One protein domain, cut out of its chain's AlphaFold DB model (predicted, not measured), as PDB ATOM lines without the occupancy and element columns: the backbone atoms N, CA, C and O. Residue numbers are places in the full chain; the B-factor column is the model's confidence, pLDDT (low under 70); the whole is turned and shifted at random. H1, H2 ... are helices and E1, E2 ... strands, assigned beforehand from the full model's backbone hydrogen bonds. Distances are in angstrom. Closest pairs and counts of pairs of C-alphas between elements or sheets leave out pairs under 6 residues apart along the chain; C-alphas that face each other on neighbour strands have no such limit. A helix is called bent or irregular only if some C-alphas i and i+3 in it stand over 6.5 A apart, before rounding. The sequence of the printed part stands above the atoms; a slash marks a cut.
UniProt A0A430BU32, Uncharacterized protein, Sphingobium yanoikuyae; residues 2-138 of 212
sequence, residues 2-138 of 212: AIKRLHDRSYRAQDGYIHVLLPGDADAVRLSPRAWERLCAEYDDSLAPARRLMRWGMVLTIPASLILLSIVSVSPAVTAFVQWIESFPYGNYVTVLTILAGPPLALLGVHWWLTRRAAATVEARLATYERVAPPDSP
ATOM      1  N   ALA A   2     -14.878  85.499  59.006       50.19
ATOM      2  CA  ALA A   2     -15.849  84.521  59.504       50.19
ATOM      3  C   ALA A   2     -15.707  84.169  61.006       50.19
ATOM      4  O   ALA A   2     -16.685  84.240  61.738       50.19
ATOM      5  N   ILE A   3     -14.490  83.906  61.501       55.25
ATOM      6  CA  ILE A   3     -14.227  83.669  62.942       55.25
ATOM      7  C   ILE A   3     -14.616  84.866  63.806       55.25
ATOM      8  O   ILE A   3     -15.192  84.708  64.877       55.25
ATOM      9  N   LYS A   4     -14.362  86.078  63.309       57.03
ATOM     10  CA  LYS A   4     -14.769  87.305  63.992       57.03
ATOM     11  C   LYS A   4     -16.288  87.353  64.182       57.03
ATOM     12  O   LYS A   4     -16.732  87.701  65.259       57.03
ATOM     13  N   ARG A   5     -17.071  86.904  63.193       61.66
ATOM     14  CA  ARG A   5     -18.541  86.822  63.302       61.66
ATOM     15  C   ARG A   5     -18.996  85.819  64.365       61.66
ATOM     16  O   ARG A   5     -19.993  86.064  65.032       61.66
ATOM     17  N   LEU A   6     -18.276  84.708  64.529       65.25
ATOM     18  CA  LEU A   6     -18.552  83.731  65.583       65.25
ATOM     19  C   LEU A   6     -18.235  84.321  66.971       65.25
ATOM     20  O   LEU A   6     -19.044  84.198  67.883       65.25
ATOM     21  N   HIS A   7     -17.117  85.042  67.103       64.62
ATOM     22  CA  HIS A   7     -16.757  85.775  68.324       64.62
ATOM     23  C   HIS A   7     -17.703  86.938  68.649       64.62
ATOM     24  O   HIS A   7     -18.025  87.151  69.810       64.62
ATOM     25  N   ASP A   8     -18.182  87.673  67.646       66.12
ATOM     26  CA  ASP A   8     -19.120  88.785  67.846       66.12
ATOM     27  C   ASP A   8     -20.474  88.280  68.402       66.12
ATOM     28  O   ASP A   8     -21.171  89.006  69.116       66.12
ATOM     29  N   ARG A   9     -20.816  87.010  68.130       69.69
ATOM     30  CA  ARG A   9     -21.989  86.299  68.674       69.69
ATOM     31  C   ARG A   9     -21.754  85.687  70.055       69.69
ATOM     32  O   ARG A   9     -22.719  85.204  70.647       69.69
ATOM     33  N   SER A  10     -20.519  85.678  70.562       76.38
ATOM     34  CA  SER A  10     -20.190  85.061  71.844       76.38
ATOM     35  C   SER A  10     -19.917  86.077  72.948       76.38
ATOM     36  O   SER A  10     -19.518  87.227  72.728       76.38
ATOM     37  N   TYR A  11     -20.186  85.671  74.181       78.31
ATOM     38  CA  TYR A  11     -19.879  86.454  75.365       78.31
ATOM     39  C   TYR A  11     -19.551  85.558  76.541       78.31
ATOM     40  O   TYR A  11     -20.037  84.438  76.637       78.31
ATOM     41  N   ARG A  12     -18.713  86.065  77.442       80.44
ATOM     42  CA  ARG A  12     -18.443  85.387  78.701       80.44
ATOM     43  C   ARG A  12     -19.523  85.781  79.697       80.44
ATOM     44  O   ARG A  12     -19.683  86.970  79.967       80.44
ATOM     45  N   ALA A  13     -20.276  84.804  80.178       80.50
ATOM     46  CA  ALA A  13     -21.265  85.010  81.221       80.50
ATOM     47  C   ALA A  13     -20.597  84.980  82.609       80.50
ATOM     48  O   ALA A  13     -19.442  84.568  82.758       80.50
ATOM     49  N   GLN A  14     -21.312  85.468  83.628       79.06
ATOM     50  CA  GLN A  14     -20.812  85.540  85.009       79.06
ATOM     51  C   GLN A  14     -20.540  84.157  85.619       79.06
ATOM     52  O   GLN A  14     -19.736  84.037  86.537       79.06
ATOM     53  N   ASP A  15     -21.155  83.110  85.073       80.69
ATOM     54  CA  ASP A  15     -20.945  81.715  85.459       80.69
ATOM     55  C   ASP A  15     -19.602  81.134  84.962       80.69
ATOM     56  O   ASP A  15     -19.286  79.976  85.229       80.69
ATOM     57  N   GLY A  16     -18.804  81.920  84.228       81.50
ATOM     58  CA  GLY A  16     -17.515  81.512  83.668       81.50
ATOM     59  C   GLY A  16     -17.610  80.770  82.330       81.50
ATOM     60  O   GLY A  16     -16.568  80.470  81.733       81.50
ATOM     61  N   TYR A  17     -18.823  80.516  81.829       87.31
ATOM     62  CA  TYR A  17     -19.074  79.872  80.543       87.31
ATOM     63  C   TYR A  17     -19.141  80.903  79.409       87.31
ATOM     64  O   TYR A  17     -19.258  82.115  79.609       87.31
ATOM     65  N   ILE A  18     -19.005  80.408  78.183       85.19
ATOM     66  CA  ILE A  18     -19.140  81.193  76.961       85.19
ATOM     67  C   ILE A  18     -20.523  80.922  76.393       85.19
ATOM     68  O   ILE A  18     -20.855  79.792  76.049       85.19
ATOM     69  N   HIS A  19     -21.327  81.969  76.306       85.75
ATOM     70  CA  HIS A  19     -22.655  81.923  75.724       85.75
ATOM     71  C   HIS A  19     -22.571  82.386  74.275       85.75
ATOM     72  O   HIS A  19     -21.963  83.416  73.984       85.75
ATOM     73  N   VAL A  20     -23.172  81.628  73.363       81.31
ATOM     74  CA  VAL A  20     -23.180  81.922  71.925       81.31
ATOM     75  C   VAL A  20     -24.617  82.107  71.467       81.31
ATOM     76  O   VAL A  20     -25.428  81.198  71.607       81.31
ATOM     77  N   LEU A  21     -24.935  83.273  70.907       76.94
ATOM     78  CA  LEU A  21     -26.273  83.575  70.392       76.94
ATOM     79  C   LEU A  21     -26.552  82.777  69.114       76.94
ATOM     80  O   LEU A  21     -25.735  82.799  68.182       76.94
ATOM     81  N   LEU A  22     -27.695  82.090  69.044       72.31
ATOM     82  CA  LEU A  22     -28.173  81.415  67.834       72.31
ATOM     83  C   LEU A  22     -28.751  82.424  66.820       72.31
ATOM     84  O   LEU A  22     -29.053  83.562  67.179       72.31
ATOM     85  N   PRO A  23     -28.853  82.059  65.526       64.44
ATOM     86  CA  PRO A  23     -29.439  82.944  64.525       64.44
ATOM     87  C   PRO A  23     -30.914  83.205  64.865       64.44
ATOM     88  O   PRO A  23     -31.666  82.253  65.058       64.44
ATOM     89  N   GLY A  24     -31.327  84.475  64.914       59.59
ATOM     90  CA  GLY A  24     -32.717  84.863  65.202       59.59
ATOM     91  C   GLY A  24     -33.001  85.315  66.639       59.59
ATOM     92  O   GLY A  24     -34.167  85.391  67.001       59.59
ATOM     93  N   ASP A  25     -31.968  85.609  67.437       57.41
ATOM     94  CA  ASP A  25     -32.028  86.258  68.767       57.41
ATOM     95  C   ASP A  25     -32.889  85.571  69.851       57.41
ATOM     96  O   ASP A  25     -33.002  86.093  70.957       57.41
ATOM     97  N   ALA A  26     -33.451  84.389  69.585       62.38
ATOM     98  CA  ALA A  26     -34.373  83.725  70.508       62.38
ATOM     99  C   ALA A  26     -33.679  82.900  71.605       62.38
ATOM    100  O   ALA A  26     -34.185  82.839  72.718       62.38
ATOM    101  N   ASP A  27     -32.518  82.307  71.307       76.31
ATOM    102  CA  ASP A  27     -31.838  81.346  72.184       76.31
ATOM    103  C   ASP A  27     -30.319  81.591  72.208       76.31
ATOM    104  O   ASP A  27     -29.698  81.939  71.194       76.31
ATOM    105  N   ALA A  28     -29.690  81.343  73.358       82.75
ATOM    106  CA  ALA A  28     -28.241  81.248  73.496       82.75
ATOM    107  C   ALA A  28     -27.828  79.810  73.830       82.75
ATOM    108  O   ALA A  28     -28.596  79.024  74.373       82.75
ATOM    109  N   VAL A  29     -26.593  79.451  73.501       86.06
ATOM    110  CA  VAL A  29     -26.019  78.136  73.797       86.06
ATOM    111  C   VAL A  29     -24.879  78.295  74.784       86.06
ATOM    112  O   VAL A  29     -23.990  79.124  74.573       86.06
ATOM    113  N   ARG A  30     -24.886  77.483  75.841       88.00
ATOM    114  CA  ARG A  30     -23.860  77.495  76.883       88.00
ATOM    115  C   ARG A  30     -22.720  76.542  76.534       88.00
ATOM    116  O   ARG A  30     -22.920  75.344  76.356       88.00
ATOM    117  N   LEU A  31     -21.497  77.066  76.475       88.75
ATOM    118  CA  LEU A  31     -20.286  76.301  76.175       88.75
ATOM    119  C   LEU A  31     -19.214  76.525  77.237       88.75
ATOM    120  O   LEU A  31     -18.981  77.641  77.696       88.75
ATOM    121  N   SER A  32     -18.496  75.462  77.599       90.81
ATOM    122  CA  SER A  32     -17.276  75.620  78.395       90.81
ATOM    123  C   SER A  32     -16.171  76.282  77.554       90.81
ATOM    124  O   SER A  32     -16.144  76.094  76.333       90.81
ATOM    125  N   PRO A  33     -15.203  76.990  78.167       87.56
ATOM    126  CA  PRO A  33     -14.093  77.607  77.433       87.56
ATOM    127  C   PRO A  33     -13.331  76.622  76.530       87.56
ATOM    128  O   PRO A  33     -13.055  76.917  75.372       87.56
ATOM    129  N   ARG A  34     -13.098  75.392  77.013       89.94
ATOM    130  CA  ARG A  34     -12.449  74.325  76.229       89.94
ATOM    131  C   ARG A  34     -13.308  73.804  75.075       89.94
ATOM    132  O   ARG A  34     -12.770  73.290  74.097       89.94
ATOM    133  N   ALA A  35     -14.635  73.817  75.212       87.44
ATOM    134  CA  ALA A  35     -15.537  73.441  74.122       87.44
ATOM    135  C   ALA A  35     -15.579  74.542  73.055       87.44
ATOM    136  O   ALA A  35     -15.540  74.247  71.866       87.44
ATOM    137  N   TRP A  36     -15.568  75.802  73.488       87.00
ATOM    138  CA  TRP A  36     -15.497  76.962  72.611       87.00
ATOM    139  C   TRP A  36     -14.206  77.014  71.786       87.00
ATOM    140  O   TRP A  36     -14.267  77.205  70.575       87.00
ATOM    141  N   GLU A  37     -13.045  76.799  72.409       87.38
ATOM    142  CA  GLU A  37     -11.757  76.755  71.699       87.38
ATOM    143  C   GLU A  37     -11.733  75.651  70.637       87.38
ATOM    144  O   GLU A  37     -11.332  75.897  69.499       87.38
ATOM    145  N   ARG A  38     -12.240  74.457  70.975       89.50
ATOM    146  CA  ARG A  38     -12.373  73.344  70.023       89.50
ATOM    147  C   ARG A  38     -13.297  73.686  68.857       89.50
ATOM    148  O   ARG A  38     -12.933  73.434  67.714       89.50
ATOM    149  N   LEU A  39     -14.444  74.303  69.134       85.44
ATOM    150  CA  LEU A  39     -15.394  74.739  68.108       85.44
ATOM    151  C   LEU A  39     -14.782  75.807  67.183       85.44
ATOM    152  O   LEU A  39     -14.984  75.769  65.971       85.44
ATOM    153  N   CYS A  40     -13.995  76.737  67.733       82.38
ATOM    154  CA  CYS A  40     -13.285  77.744  66.943       82.38
ATOM    155  C   CYS A  40     -12.215  77.122  66.039       82.38
ATOM    156  O   CYS A  40     -12.104  77.519  64.879       82.38
ATOM    157  N   ALA A  41     -11.458  76.144  66.546       82.56
ATOM    158  CA  ALA A  41     -10.467  75.411  65.762       82.56
ATOM    159  C   ALA A  41     -11.128  74.597  64.633       82.56
ATOM    160  O   ALA A  41     -10.740  74.738  63.477       82.56
ATOM    161  N   GLU A  42     -12.194  73.845  64.936       84.44
ATOM    162  CA  GLU A  42     -12.960  73.068  63.946       84.44
ATOM    163  C   GLU A  42     -13.545  73.975  62.850       84.44
ATOM    164  O   GLU A  42     -13.543  73.624  61.665       84.44
ATOM    165  N   TYR A  43     -14.002  75.178  63.217       79.44
ATOM    166  CA  TYR A  43     -14.475  76.159  62.247       79.44
ATOM    167  C   TYR A  43     -13.349  76.710  61.364       79.44
ATOM    168  O   TYR A  43     -13.537  76.843  60.153       79.44
ATOM    169  N   ASP A  44     -12.181  77.023  61.933       77.81
ATOM    170  CA  ASP A  44     -11.046  77.515  61.147       77.81
ATOM    171  C   ASP A  44     -10.531  76.455  60.162       77.81
ATOM    172  O   ASP A  44     -10.264  76.758  58.991       77.81
ATOM    173  N   ASP A  45     -10.473  75.200  60.604       83.62
ATOM    174  CA  ASP A  45     -10.114  74.055  59.769       83.62
ATOM    175  C   ASP A  45     -11.140  73.842  58.652       83.62
ATOM    176  O   ASP A  45     -10.776  73.693  57.481       83.62
ATOM    177  N   SER A  46     -12.434  73.956  58.965       75.50
ATOM    178  CA  SER A  46     -13.520  73.880  57.975       75.50
ATOM    179  C   SER A  46     -13.460  75.001  56.929       75.50
ATOM    180  O   SER A  46     -13.948  74.838  55.809       75.50
ATOM    181  N   LEU A  47     -12.840  76.141  57.253       74.81
ATOM    182  CA  LEU A  47     -12.607  77.253  56.326       74.81
ATOM    183  C   LEU A  47     -11.307  77.115  55.520       74.81
ATOM    184  O   LEU A  47     -11.100  77.874  54.566       74.81
ATOM    185  N   ALA A  48     -10.424  76.167  55.848       77.81
ATOM    186  CA  ALA A  48      -9.174  75.954  55.119       77.81
ATOM    187  C   ALA A  48      -9.375  75.725  53.604       77.81
ATOM    188  O   ALA A  48      -8.647  76.352  52.826       77.81
ATOM    189  N   PRO A  49     -10.372  74.942  53.136       76.31
ATOM    190  CA  PRO A  49     -10.654  74.793  51.708       76.31
ATOM    191  C   PRO A  49     -11.040  76.117  51.044       76.31
ATOM    192  O   PRO A  49     -10.528  76.438  49.976       76.31
ATOM    193  N   ALA A  50     -11.878  76.930  51.697       68.38
ATOM    194  CA  ALA A  50     -12.298  78.231  51.176       68.38
ATOM    195  C   ALA A  50     -11.123  79.223  51.085       68.38
ATOM    196  O   ALA A  50     -11.028  79.978  50.117       68.38
ATOM    197  N   ARG A  51     -10.201  79.198  52.060       72.50
ATOM    198  CA  ARG A  51      -8.968  80.006  52.045       72.50
ATOM    199  C   ARG A  51      -8.010  79.565  50.940       72.50
ATOM    200  O   ARG A  51      -7.495  80.410  50.210       72.50
ATOM    201  N   ARG A  52      -7.799  78.252  50.784       74.81
ATOM    202  CA  ARG A  52      -6.985  77.686  49.694       74.81
ATOM    203  C   ARG A  52      -7.573  78.045  48.332       74.81
ATOM    204  O   ARG A  52      -6.833  78.492  47.461       74.81
ATOM    205  N   LEU A  53      -8.891  77.926  48.184       72.25
ATOM    206  CA  LEU A  53      -9.607  78.299  46.970       72.25
ATOM    207  C   LEU A  53      -9.439  79.783  46.639       72.25
ATOM    208  O   LEU A  53      -9.163  80.094  45.495       72.25
ATOM    209  N   MET A  54      -9.567  80.704  47.599       68.25
ATOM    210  CA  MET A  54      -9.349  82.134  47.323       68.25
ATOM    211  C   MET A  54      -7.909  82.427  46.904       68.25
ATOM    212  O   MET A  54      -7.686  83.157  45.941       68.25
ATOM    213  N   ARG A  55      -6.934  81.825  47.597       73.50
ATOM    214  CA  ARG A  55      -5.509  82.033  47.319       73.50
ATOM    215  C   ARG A  55      -5.125  81.574  45.913       73.50
ATOM    216  O   ARG A  55      -4.405  82.287  45.225       73.50
ATOM    217  N   TRP A  56      -5.600  80.403  45.494       71.94
ATOM    218  CA  TRP A  56      -5.299  79.860  44.168       71.94
ATOM    219  C   TRP A  56      -6.243  80.383  43.088       71.94
ATOM    220  O   TRP A  56      -5.813  80.690  41.984       71.94
ATOM    221  N   GLY A  57      -7.519  80.547  43.412       67.31
ATOM    222  CA  GLY A  57      -8.555  80.984  42.485       67.31
ATOM    223  C   GLY A  57      -8.313  82.380  41.926       67.31
ATOM    224  O   GLY A  57      -8.506  82.568  40.733       67.31
ATOM    225  N   MET A  58      -7.816  83.325  42.734       64.38
ATOM    226  CA  MET A  58      -7.450  84.664  42.241       64.38
ATOM    227  C   MET A  58      -6.278  84.638  41.249       64.38
ATOM    228  O   MET A  58      -6.204  85.469  40.348       64.38
ATOM    229  N   VAL A  59      -5.361  83.678  41.388       72.19
ATOM    230  CA  VAL A  59      -4.260  83.491  40.431       72.19
ATOM    231  C   VAL A  59      -4.773  82.817  39.157       72.19
ATOM    232  O   VAL A  59      -4.344  83.149  38.057       72.19
ATOM    233  N   LEU A  60      -5.734  81.902  39.296       73.69
ATOM    234  CA  LEU A  60      -6.292  81.117  38.197       73.69
ATOM    235  C   LEU A  60      -7.387  81.839  37.402       73.69
ATOM    236  O   LEU A  60      -7.708  81.393  36.304       73.69
ATOM    237  N   THR A  61      -7.931  82.958  37.886       68.94
ATOM    238  CA  THR A  61      -8.976  83.714  37.174       68.94
ATOM    239  C   THR A  61      -8.527  84.216  35.801       68.94
ATOM    240  O   THR A  61      -9.303  84.139  34.850       68.94
ATOM    241  N   ILE A  62      -7.274  84.668  35.660       70.12
ATOM    242  CA  ILE A  62      -6.733  85.125  34.367       70.12
ATOM    243  C   ILE A  62      -6.539  83.934  33.405       70.12
ATOM    244  O   ILE A  62      -7.126  83.968  32.322       70.12
ATOM    245  N   PRO A  63      -5.828  82.846  33.780       74.62
ATOM    246  CA  PRO A  63      -5.755  81.634  32.963       74.62
ATOM    247  C   PRO A  63      -7.123  81.068  32.573       74.62
ATOM    248  O   PRO A  63      -7.331  80.711  31.419       74.62
ATOM    249  N   ALA A  64      -8.080  81.024  33.504       73.62
ATOM    250  CA  ALA A  64      -9.428  80.530  33.233       73.62
ATOM    251  C   ALA A  64     -10.153  81.386  32.185       73.62
ATOM    252  O   ALA A  64     -10.813  80.837  31.307       73.62
ATOM    253  N   SER A  65      -9.985  82.711  32.236       69.69
ATOM    254  CA  SER A  65     -10.553  83.630  31.241       69.69
ATOM    255  C   SER A  65      -9.946  83.402  29.849       69.69
ATOM    256  O   SER A  65     -10.672  83.376  28.857       69.69
ATOM    257  N   LEU A  66      -8.631  83.161  29.765       72.81
ATOM    258  CA  LEU A  66      -7.940  82.833  28.506       72.81
ATOM    259  C   LEU A  66      -8.362  81.472  27.935       72.81
ATOM    260  O   LEU A  66      -8.503  81.325  26.718       72.81
ATOM    261  N   ILE A  67      -8.599  80.485  28.802       78.06
ATOM    262  CA  ILE A  67      -9.134  79.178  28.405       78.06
ATOM    263  C   ILE A  67     -10.561  79.335  27.874       78.06
ATOM    264  O   ILE A  67     -10.864  78.808  26.809       78.06
ATOM    265  N   LEU A  68     -11.419  80.094  28.559       70.88
ATOM    266  CA  LEU A  68     -12.775  80.411  28.095       70.88
ATOM    267  C   LEU A  68     -12.758  81.079  26.717       70.88
ATOM    268  O   LEU A  68     -13.491  80.651  25.829       70.88
ATOM    269  N   LEU A  69     -11.876  82.059  26.508       72.44
ATOM    270  CA  LEU A  69     -11.701  82.718  25.212       72.44
ATOM    271  C   LEU A  69     -11.264  81.725  24.118       72.44
ATOM    272  O   LEU A  69     -11.806  81.728  23.012       72.44
ATOM    273  N   SER A  70     -10.329  80.830  24.442       73.88
ATOM    274  CA  SER A  70      -9.887  79.761  23.535       73.88
ATOM    275  C   SER A  70     -11.023  78.786  23.200       73.88
ATOM    276  O   SER A  70     -11.202  78.424  22.043       73.88
ATOM    277  N   ILE A  71     -11.843  78.402  24.183       74.44
ATOM    278  CA  ILE A  71     -12.993  77.505  23.988       74.44
ATOM    279  C   ILE A  71     -14.036  78.144  23.065       74.44
ATOM    280  O   ILE A  71     -14.536  77.471  22.165       74.44
ATOM    281  N   VAL A  72     -14.324  79.436  23.246       71.38
ATOM    282  CA  VAL A  72     -15.218  80.202  22.359       71.38
ATOM    283  C   VAL A  72     -14.704  80.209  20.915       71.38
ATOM    284  O   VAL A  72     -15.503  80.169  19.982       71.38
ATOM    285  N   SER A  73     -13.382  80.215  20.738       68.94
ATOM    286  CA  SER A  73     -12.729  80.306  19.428       68.94
ATOM    287  C   SER A  73     -12.632  78.965  18.689       68.94
ATOM    288  O   SER A  73     -12.481  78.952  17.472       68.94
ATOM    289  N   VAL A  74     -12.685  77.840  19.408       74.50
ATOM    290  CA  VAL A  74     -12.410  76.503  18.847       74.50
ATOM    291  C   VAL A  74     -13.651  75.605  18.819       74.50
ATOM    292  O   VAL A  74     -13.703  74.671  18.024       74.50
ATOM    293  N   SER A  75     -14.663  75.861  19.655       79.19
ATOM    294  CA  SER A  75     -15.863  75.019  19.736       79.19
ATOM    295  C   SER A  75     -17.025  75.587  18.910       79.19
ATOM    296  O   SER A  75     -17.625  76.577  19.334       79.19
ATOM    297  N   PRO A  76     -17.442  74.927  17.808       80.19
ATOM    298  CA  PRO A  76     -18.521  75.418  16.946       80.19
ATOM    299  C   PRO A  76     -19.850  75.619  17.685       80.19
ATOM    300  O   PRO A  76     -20.592  76.556  17.400       80.19
ATOM    301  N   ALA A  77     -20.141  74.765  18.672       79.06
ATOM    302  CA  ALA A  77     -21.346  74.869  19.491       79.06
ATOM    303  C   ALA A  77     -21.324  76.106  20.406       79.06
ATOM    304  O   ALA A  77     -22.344  76.770  20.581       79.06
ATOM    305  N   VAL A  78     -20.157  76.436  20.969       75.75
ATOM    306  CA  VAL A  78     -19.995  77.620  21.825       75.75
ATOM    307  C   VAL A  78     -20.008  78.885  20.974       75.75
ATOM    308  O   VAL A  78     -20.654  79.854  21.355       75.75
ATOM    309  N   THR A  79     -19.374  78.867  19.802       77.12
ATOM    310  CA  THR A  79     -19.411  79.989  18.859       77.12
ATOM    311  C   THR A  79     -20.842  80.299  18.413       77.12
ATOM    312  O   THR A  79     -21.245  81.456  18.460       77.12
ATOM    313  N   ALA A  80     -21.642  79.284  18.062       80.19
ATOM    314  CA  ALA A  80     -23.047  79.472  17.690       80.19
ATOM    315  C   ALA A  80     -23.886  80.059  18.841       80.19
ATOM    316  O   ALA A  80     -24.729  80.928  18.625       80.19
ATOM    317  N   PHE A  81     -23.630  79.625  20.078       75.62
ATOM    318  CA  PHE A  81     -24.286  80.176  21.264       75.62
ATOM    319  C   PHE A  81     -23.877  81.630  21.544       75.62
ATOM    320  O   PHE A  81     -24.730  82.460  21.853       75.62
ATOM    321  N   VAL A  82     -22.592  81.961  21.393       76.56
ATOM    322  CA  VAL A  82     -22.099  83.337  21.529       76.56
ATOM    323  C   VAL A  82     -22.717  84.232  20.459       76.56
ATOM    324  O   VAL A  82     -23.262  85.268  20.804       76.56
ATOM    325  N   GLN A  83     -22.750  83.804  19.196       79.38
ATOM    326  CA  GLN A  83     -23.399  84.552  18.113       79.38
ATOM    327  C   GLN A  83     -24.898  84.763  18.361       79.38
ATOM    328  O   GLN A  83     -25.439  85.827  18.063       79.38
ATOM    329  N   TRP A  84     -25.576  83.774  18.947       79.94
ATOM    330  CA  TRP A  84     -26.962  83.928  19.375       79.94
ATOM    331  C   TRP A  84     -27.107  84.989  20.478       79.94
ATOM    332  O   TRP A  84     -28.003  85.823  20.392       79.94
ATOM    333  N   ILE A  85     -26.203  85.037  21.464       71.56
ATOM    334  CA  ILE A  85     -26.180  86.113  22.473       71.56
ATOM    335  C   ILE A  85     -25.902  87.474  21.818       71.56
ATOM    336  O   ILE A  85     -26.569  88.458  22.127       71.56
ATOM    337  N   GLU A  86     -24.946  87.533  20.895       74.00
ATOM    338  CA  GLU A  86     -24.562  88.745  20.163       74.00
ATOM    339  C   GLU A  86     -25.677  89.271  19.247       74.00
ATOM    340  O   GLU A  86     -25.694  90.458  18.928       74.00
ATOM    341  N   SER A  87     -26.653  88.427  18.886       77.25
ATOM    342  CA  SER A  87     -27.834  88.837  18.118       77.25
ATOM    343  C   SER A  87     -28.793  89.752  18.896       77.25
ATOM    344  O   SER A  87     -29.603  90.454  18.286       77.25
ATOM    345  N   PHE A  88     -28.695  89.792  20.229       75.81
ATOM    346  CA  PHE A  88     -29.465  90.712  21.066       75.81
ATOM    347  C   PHE A  88     -28.792  92.092  21.154       75.81
ATOM    348  O   PHE A  88     -27.561  92.194  21.126       75.81
ATOM    349  N   PRO A  89     -29.562  93.182  21.342       64.31
ATOM    350  CA  PRO A  89     -28.977  94.485  21.636       64.31
ATOM    351  C   PRO A  89     -28.082  94.383  22.879       64.31
ATOM    352  O   PRO A  89     -28.494  93.864  23.914       64.31
ATOM    353  N   TYR A  90     -26.847  94.876  22.755       65.31
ATOM    354  CA  TYR A  90     -25.781  94.783  23.764       65.31
ATOM    355  C   TYR A  90     -25.200  93.378  24.017       65.31
ATOM    356  O   TYR A  90     -24.405  93.219  24.944       65.31
ATOM    357  N   GLY A  91     -25.507  92.382  23.183       58.22
ATOM    358  CA  GLY A  91     -25.010  91.009  23.321       58.22
ATOM    359  C   GLY A  91     -23.483  90.897  23.408       58.22
ATOM    360  O   GLY A  91     -22.968  90.199  24.278       58.22
ATOM    361  N   ASN A  92     -22.747  91.689  22.619       63.25
ATOM    362  CA  ASN A  92     -21.278  91.737  22.671       63.25
ATOM    363  C   ASN A  92     -20.754  92.128  24.065       63.25
ATOM    364  O   ASN A  92     -19.779  91.558  24.554       63.25
ATOM    365  N   TYR A  93     -21.417  93.075  24.741       63.12
ATOM    366  CA  TYR A  93     -21.044  93.474  26.099       63.12
ATOM    367  C   TYR A  93     -21.335  92.361  27.104       63.12
ATOM    368  O   TYR A  93     -20.527  92.133  28.001       63.12
ATOM    369  N   VAL A  94     -22.449  91.643  26.941       66.94
ATOM    370  CA  VAL A  94     -22.805  90.496  27.787       66.94
ATOM    371  C   VAL A  94     -21.776  89.376  27.637       66.94
ATOM    372  O   VAL A  94     -21.332  88.829  28.646       66.94
ATOM    373  N   THR A  95     -21.331  89.077  26.416       67.31
ATOM    374  CA  THR A  95     -20.288  88.077  26.146       67.31
ATOM    375  C   THR A  95     -18.964  88.460  26.805       67.31
ATOM    376  O   THR A  95     -18.406  87.674  27.573       67.31
ATOM    377  N   VAL A  96     -18.481  89.688  26.579       66.25
ATOM    378  CA  VAL A  96     -17.224  90.181  27.169       66.25
ATOM    379  C   VAL A  96     -17.299  90.197  28.697       66.25
ATOM    380  O   VAL A  96     -16.380  89.720  29.368       66.25
ATOM    381  N   LEU A  97     -18.409  90.677  29.264       67.50
ATOM    382  CA  LEU A  97     -18.632  90.677  30.708       67.50
ATOM    383  C   LEU A  97     -18.653  89.247  31.259       67.50
ATOM    384  O   LEU A  97     -18.063  88.991  32.301       67.50
ATOM    385  N   THR A  98     -19.282  88.303  30.564       70.25
ATOM    386  CA  THR A  98     -19.358  86.903  31.004       70.25
ATOM    387  C   THR A  98     -17.988  86.230  30.977       70.25
ATOM    388  O   THR A  98     -17.654  85.502  31.907       70.25
ATOM    389  N   ILE A  99     -17.155  86.501  29.972       70.44
ATOM    390  CA  ILE A  99     -15.800  85.935  29.890       70.44
ATOM    391  C   ILE A  99     -14.896  86.510  30.989       70.44
ATOM    392  O   ILE A  99     -14.162  85.761  31.629       70.44
ATOM    393  N   LEU A 100     -14.968  87.821  31.241       67.50
ATOM    394  CA  LEU A 100     -14.094  88.500  32.205       67.50
ATOM    395  C   LEU A 100     -14.572  88.359  33.658       67.50
ATOM    396  O   LEU A 100     -13.763  88.184  34.569       67.50
ATOM    397  N   ALA A 101     -15.882  88.440  33.893       70.06
ATOM    398  CA  ALA A 101     -16.483  88.383  35.223       70.06
ATOM    399  C   ALA A 101     -16.986  86.981  35.600       70.06
ATOM    400  O   ALA A 101     -17.157  86.699  36.783       70.06
ATOM    401  N   GLY A 102     -17.185  86.075  34.642       72.25
ATOM    402  CA  GLY A 102     -17.659  84.713  34.900       72.25
ATOM    403  C   GLY A 102     -16.750  83.936  35.853       72.25
ATOM    404  O   GLY A 102     -17.230  83.493  36.896       72.25
ATOM    405  N   PRO A 103     -15.437  83.809  35.578       75.44
ATOM    406  CA  PRO A 103     -14.507  83.124  36.473       75.44
ATOM    407  C   PRO A 103     -14.464  83.687  37.907       75.44
ATOM    408  O   PRO A 103     -14.594  82.891  38.842       75.44
ATOM    409  N   PRO A 104     -14.343  85.012  38.151       68.69
ATOM    410  CA  PRO A 104     -14.379  85.537  39.515       68.69
ATOM    411  C   PRO A 104     -15.753  85.383  40.184       68.69
ATOM    412  O   PRO A 104     -15.805  85.134  41.389       68.69
ATOM    413  N   LEU A 105     -16.865  85.462  39.442       72.12
ATOM    414  CA  LEU A 105     -18.206  85.214  39.989       72.12
ATOM    415  C   LEU A 105     -18.414  83.741  40.360       72.12
ATOM    416  O   LEU A 105     -18.940  83.450  41.433       72.12
ATOM    417  N   ALA A 106     -17.954  82.808  39.526       76.06
ATOM    418  CA  ALA A 106     -17.973  81.381  39.829       76.06
ATOM    419  C   ALA A 106     -17.127  81.081  41.074       76.06
ATOM    420  O   ALA A 106     -17.569  80.383  41.986       76.06
ATOM    421  N   LEU A 107     -15.941  81.685  41.160       72.69
ATOM    422  CA  LEU A 107     -15.061  81.584  42.317       72.69
ATOM    423  C   LEU A 107     -15.731  82.118  43.600       72.69
ATOM    424  O   LEU A 107     -15.654  81.473  44.650       72.69
ATOM    425  N   LEU A 108     -16.424  83.258  43.514       68.38
ATOM    426  CA  LEU A 108     -17.211  83.824  44.613       68.38
ATOM    427  C   LEU A 108     -18.357  82.887  45.024       68.38
ATOM    428  O   LEU A 108     -18.569  82.666  46.215       68.38
ATOM    429  N   GLY A 109     -19.063  82.302  44.055       69.31
ATOM    430  CA  GLY A 109     -20.145  81.346  44.293       69.31
ATOM    431  C   GLY A 109     -19.668  80.100  45.039       69.31
ATOM    432  O   GLY A 109     -20.264  79.710  46.045       69.31
ATOM    433  N   VAL A 110     -18.542  79.516  44.619       73.56
ATOM    434  CA  VAL A 110     -17.943  78.359  45.306       73.56
ATOM    435  C   VAL A 110     -17.455  78.747  46.706       73.56
ATOM    436  O   VAL A 110     -17.687  78.010  47.665       73.56
ATOM    437  N   HIS A 111     -16.835  79.919  46.868       72.38
ATOM    438  CA  HIS A 111     -16.442  80.429  48.184       72.38
ATOM    439  C   HIS A 111     -17.641  80.595  49.124       72.38
ATOM    440  O   HIS A 111     -17.597  80.171  50.283       72.38
ATOM    441  N   TRP A 112     -18.731  81.177  48.629       73.06
ATOM    442  CA  TRP A 112     -19.972  81.338  49.378       73.06
ATOM    443  C   TRP A 112     -20.574  79.988  49.783       73.06
ATOM    444  O   TRP A 112     -20.954  79.806  50.938       73.06
ATOM    445  N   TRP A 113     -20.591  79.010  48.877       73.69
ATOM    446  CA  TRP A 113     -21.069  77.663  49.183       73.69
ATOM    447  C   TRP A 113     -20.219  76.975  50.263       73.69
ATOM    448  O   TRP A 113     -20.762  76.456  51.238       73.69
ATOM    449  N   LEU A 114     -18.885  77.029  50.148       68.88
ATOM    450  CA  LEU A 114     -17.965  76.436  51.128       68.88
ATOM    451  C   LEU A 114     -18.091  77.087  52.510       68.88
ATOM    452  O   LEU A 114     -18.123  76.395  53.525       68.88
ATOM    453  N   THR A 115     -18.187  78.415  52.560       70.94
ATOM    454  CA  THR A 115     -18.350  79.149  53.823       70.94
ATOM    455  C   THR A 115     -19.707  78.881  54.469       70.94
ATOM    456  O   THR A 115     -19.763  78.700  55.686       70.94
ATOM    457  N   ARG A 116     -20.788  78.777  53.680       72.69
ATOM    458  CA  ARG A 116     -22.103  78.341  54.172       72.69
ATOM    459  C   ARG A 116     -22.072  76.924  54.720       72.69
ATOM    460  O   ARG A 116     -22.612  76.687  55.793       72.69
ATOM    461  N   ARG A 117     -21.419  75.995  54.020       75.56
ATOM    462  CA  ARG A 117     -21.275  74.611  54.482       75.56
ATOM    463  C   ARG A 117     -20.521  74.543  55.812       75.56
ATOM    464  O   ARG A 117     -20.983  73.873  56.725       75.56
ATOM    465  N   ALA A 118     -19.415  75.276  55.944       71.00
ATOM    466  CA  ALA A 118     -18.666  75.362  57.198       71.00
ATOM    467  C   ALA A 118     -19.510  75.957  58.340       71.00
ATOM    468  O   ALA A 118     -19.461  75.466  59.465       71.00
ATOM    469  N   ALA A 119     -20.306  76.993  58.055       69.19
ATOM    470  CA  ALA A 119     -21.220  77.578  59.035       69.19
ATOM    471  C   ALA A 119     -22.312  76.585  59.467       69.19
ATOM    472  O   ALA A 119     -22.544  76.436  60.662       69.19
ATOM    473  N   ALA A 120     -22.910  75.855  58.523       73.38
ATOM    474  CA  ALA A 120     -23.923  74.842  58.813       73.38
ATOM    475  C   ALA A 120     -23.383  73.718  59.714       73.38
ATOM    476  O   ALA A 120     -24.079  73.283  60.628       73.38
ATOM    477  N   THR A 121     -22.131  73.287  59.520       79.06
ATOM    478  CA  THR A 121     -21.481  72.305  60.407       79.06
ATOM    479  C   THR A 121     -21.378  72.821  61.843       79.06
ATOM    480  O   THR A 121     -21.694  72.098  62.786       79.06
ATOM    481  N   VAL A 122     -20.973  74.082  62.025       77.19
ATOM    482  CA  VAL A 122     -20.879  74.702  63.357       77.19
ATOM    483  C   VAL A 122     -22.254  74.889  63.986       77.19
ATOM    484  O   VAL A 122     -22.418  74.621  65.170       77.19
ATOM    485  N   GLU A 123     -23.258  75.300  63.213       77.94
ATOM    486  CA  GLU A 123     -24.632  75.438  63.707       77.94
ATOM    487  C   GLU A 123     -25.218  74.090  64.141       77.94
ATOM    488  O   GLU A 123     -25.817  74.002  65.213       77.94
ATOM    489  N   ALA A 124     -24.959  73.019  63.387       82.38
ATOM    490  CA  ALA A 124     -25.347  71.665  63.767       82.38
ATOM    491  C   ALA A 124     -24.670  71.211  65.071       82.38
ATOM    492  O   ALA A 124     -25.310  70.578  65.907       82.38
ATOM    493  N   ARG A 125     -23.395  71.566  65.287       82.00
ATOM    494  CA  ARG A 125     -22.697  71.310  66.558       82.00
ATOM    495  C   ARG A 125     -23.297  72.113  67.703       82.00
ATOM    496  O   ARG A 125     -23.582  71.541  68.751       82.00
ATOM    497  N   LEU A 126     -23.519  73.412  67.507       80.69
ATOM    498  CA  LEU A 126     -24.111  74.298  68.513       80.69
ATOM    499  C   LEU A 126     -25.497  73.811  68.959       80.69
ATOM    500  O   LEU A 126     -25.817  73.917  70.137       80.69
ATOM    501  N   ALA A 127     -26.275  73.200  68.060       81.69
ATOM    502  CA  ALA A 127     -27.582  72.626  68.376       81.69
ATOM    503  C   ALA A 127     -27.541  71.439  69.361       81.69
ATOM    504  O   ALA A 127     -28.582  71.093  69.916       81.69
ATOM    505  N   THR A 128     -26.374  70.819  69.586       85.88
ATOM    506  CA  THR A 128     -26.208  69.690  70.528       85.88
ATOM    507  C   THR A 128     -25.934  70.114  71.971       85.88
ATOM    508  O   THR A 128     -25.983  69.282  72.874       85.88
ATOM    509  N   TYR A 129     -25.625  71.389  72.195       86.50
ATOM    510  CA  TYR A 129     -25.308  71.919  73.516       86.50
ATOM    511  C   TYR A 129     -26.563  72.444  74.223       86.50
ATOM    512  O   TYR A 129     -27.598  72.694  73.606       86.50
ATOM    513  N   GLU A 130     -26.451  72.623  75.539       85.94
ATOM    514  CA  GLU A 130     -27.528  73.138  76.380       85.94
ATOM    515  C   GLU A 130     -27.943  74.552  75.945       85.94
ATOM    516  O   GLU A 130     -27.105  75.454  75.802       85.94
ATOM    517  N   ARG A 131     -29.251  74.736  75.737       85.88
ATOM    518  CA  ARG A 131     -29.848  76.033  75.418       85.88
ATOM    519  C   ARG A 131     -30.149  76.796  76.697       85.88
ATOM    520  O   ARG A 131     -30.670  76.236  77.655       85.88
ATOM    521  N   VAL A 132     -29.849  78.083  76.679       83.88
ATOM    522  CA  VAL A 132     -30.076  79.021  77.772       83.88
ATOM    523  C   VAL A 132     -30.770  80.265  77.234       83.88
ATOM    524  O   VAL A 132     -30.624  80.613  76.058       83.88
ATOM    525  N   ALA A 133     -31.530  80.934  78.100       79.31
ATOM    526  CA  ALA A 133     -32.206  82.169  77.738       79.31
ATOM    527  C   ALA A 133     -31.189  83.206  77.217       79.31
ATOM    528  O   ALA A 133     -30.072  83.305  77.751       79.31
ATOM    529  N   PRO A 134     -31.535  83.964  76.164       70.44
ATOM    530  CA  PRO A 134     -30.693  85.050  75.698       70.44
ATOM    531  C   PRO A 134     -30.581  86.123  76.795       70.44
ATOM    532  O   PRO A 134     -31.471  86.253  77.635       70.44
ATOM    533  N   PRO A 135     -29.488  86.902  76.821       67.19
ATOM    534  CA  PRO A 135     -29.378  88.017  77.748       67.19
ATOM    535  C   PRO A 135     -30.405  89.098  77.379       67.19
ATOM    536  O   PRO A 135     -30.608  89.364  76.196       67.19
ATOM    537  N   ASP A 136     -30.961  89.797  78.374       60.66
ATOM    538  CA  ASP A 136     -31.984  90.854  78.200       60.66
ATOM    539  C   ASP A 136     -31.536  92.042  77.324       60.66
ATOM    540  O   ASP A 136     -32.310  92.939  76.995       60.66
ATOM    541  N   SER A 137     -30.256  92.085  76.951       55.50
ATOM    542  CA  SER A 137     -29.655  93.154  76.163       55.50
ATOM    543  C   SER A 137     -29.451  92.702  74.717       55.50
ATOM    544  O   SER A 137     -28.546  91.897  74.461       55.50
ATOM    545  N   PRO A 138     -30.213  93.240  73.746       49.69
ATOM    546  CA  PRO A 138     -30.021  92.903  72.346       49.69
ATOM    547  C   PRO A 138     -28.627  93.351  71.903       49.69
ATOM    548  O   PRO A 138     -28.304  94.546  71.869       49.69
TER     549      PRO A 138
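AT A GLANCE: This is residues 2 to 138 of the 212 residues of an uncharacterized protein of Sphingobium yanoikuyae (UniProt A0A430BU32). A long helical hairpin with a small head: two long bent helices, H2 and H4, run side by side in opposite ways, with H3 crossing between them at one end. At the other end a small sheet, E1 E2 E3, and the short helix H1 make the head. The printed part has 137 residues, mostly helix, in the order H1 E1 E2 E3 H2 H3 H4; the sheet's order is E1 E2 E3, antiparallel. It is an extended rod of 68 by 29 by 20 A, with a radius of gyration of the C-alphas of 22.6 A.

IN THESE COORDINATES: H1, residues 2 to 8, begins at C-alpha 2 (-15.849, 84.521, 59.504) and is 9.9 A long. E1, residues 10 to 12, spans 7.1 A, E2, residues 18 to 21, 10.0 A, and E3, residues 28 to 31, 9.7 A. H2, residues 33 to 74, was assigned as one helix by its hydrogen bonds but is bent, with C-alphas 46 and 49 7.0 A apart; its arms are H2a, residues 33 to 46, 19.8 A, and H2b, residues 49 to 74, 33.0 A. H2b is irregular, with C-alphas 59 and 62 6.7 A apart and a kink of 60 degrees near residue 59. H3, residues 76 to 86, spans 15.0 A. H4, residues 91 to 126, likewise assigned as one helix, is bent, with C-alphas 100 and 103 6.9 A apart; its arms are H4a, residues 91 to 100, 14.3 A, and H4b, residues 103 to 126, 34.6 A, ending at C-alpha 126 (-24.111, 74.298, 68.513).

HOW THE PARTS SIT: H2b and H4b touch, closest at C-alphas of Ala 50 and His 111, 5.6 A, at a shallow tilt of 31 degrees, opposite ways. H3 touches H4a at a steep tilt of 59 degrees, C-alphas of Glu 86 and Asn 92 being closest at 5.1 A. H2b and H3 touch only at the corner, closest at C-alphas of Val 72 and Val 78, 5.5 A. The strands form a meander, each the antiparallel neighbour of the one before; N 11 and O 19 are 2.9 A apart, N 18 and O 31 2.8 A, within hydrogen-bond range. H2a is on the sheet at a height of 12.2 A. Every O i to N i+4 pair is within range in H1, H2a, H3, H4a and H4b; in H2b 19 of 22 are.

THE WHOLE: The C-alphas of Gln 14 and Pro 76 are farthest apart, 68.8 A. The printed part has no cut and no long link. Its mean pLDDT is 74.3, with 38 residues under 70, among them 2 to 9 and 89 to 97.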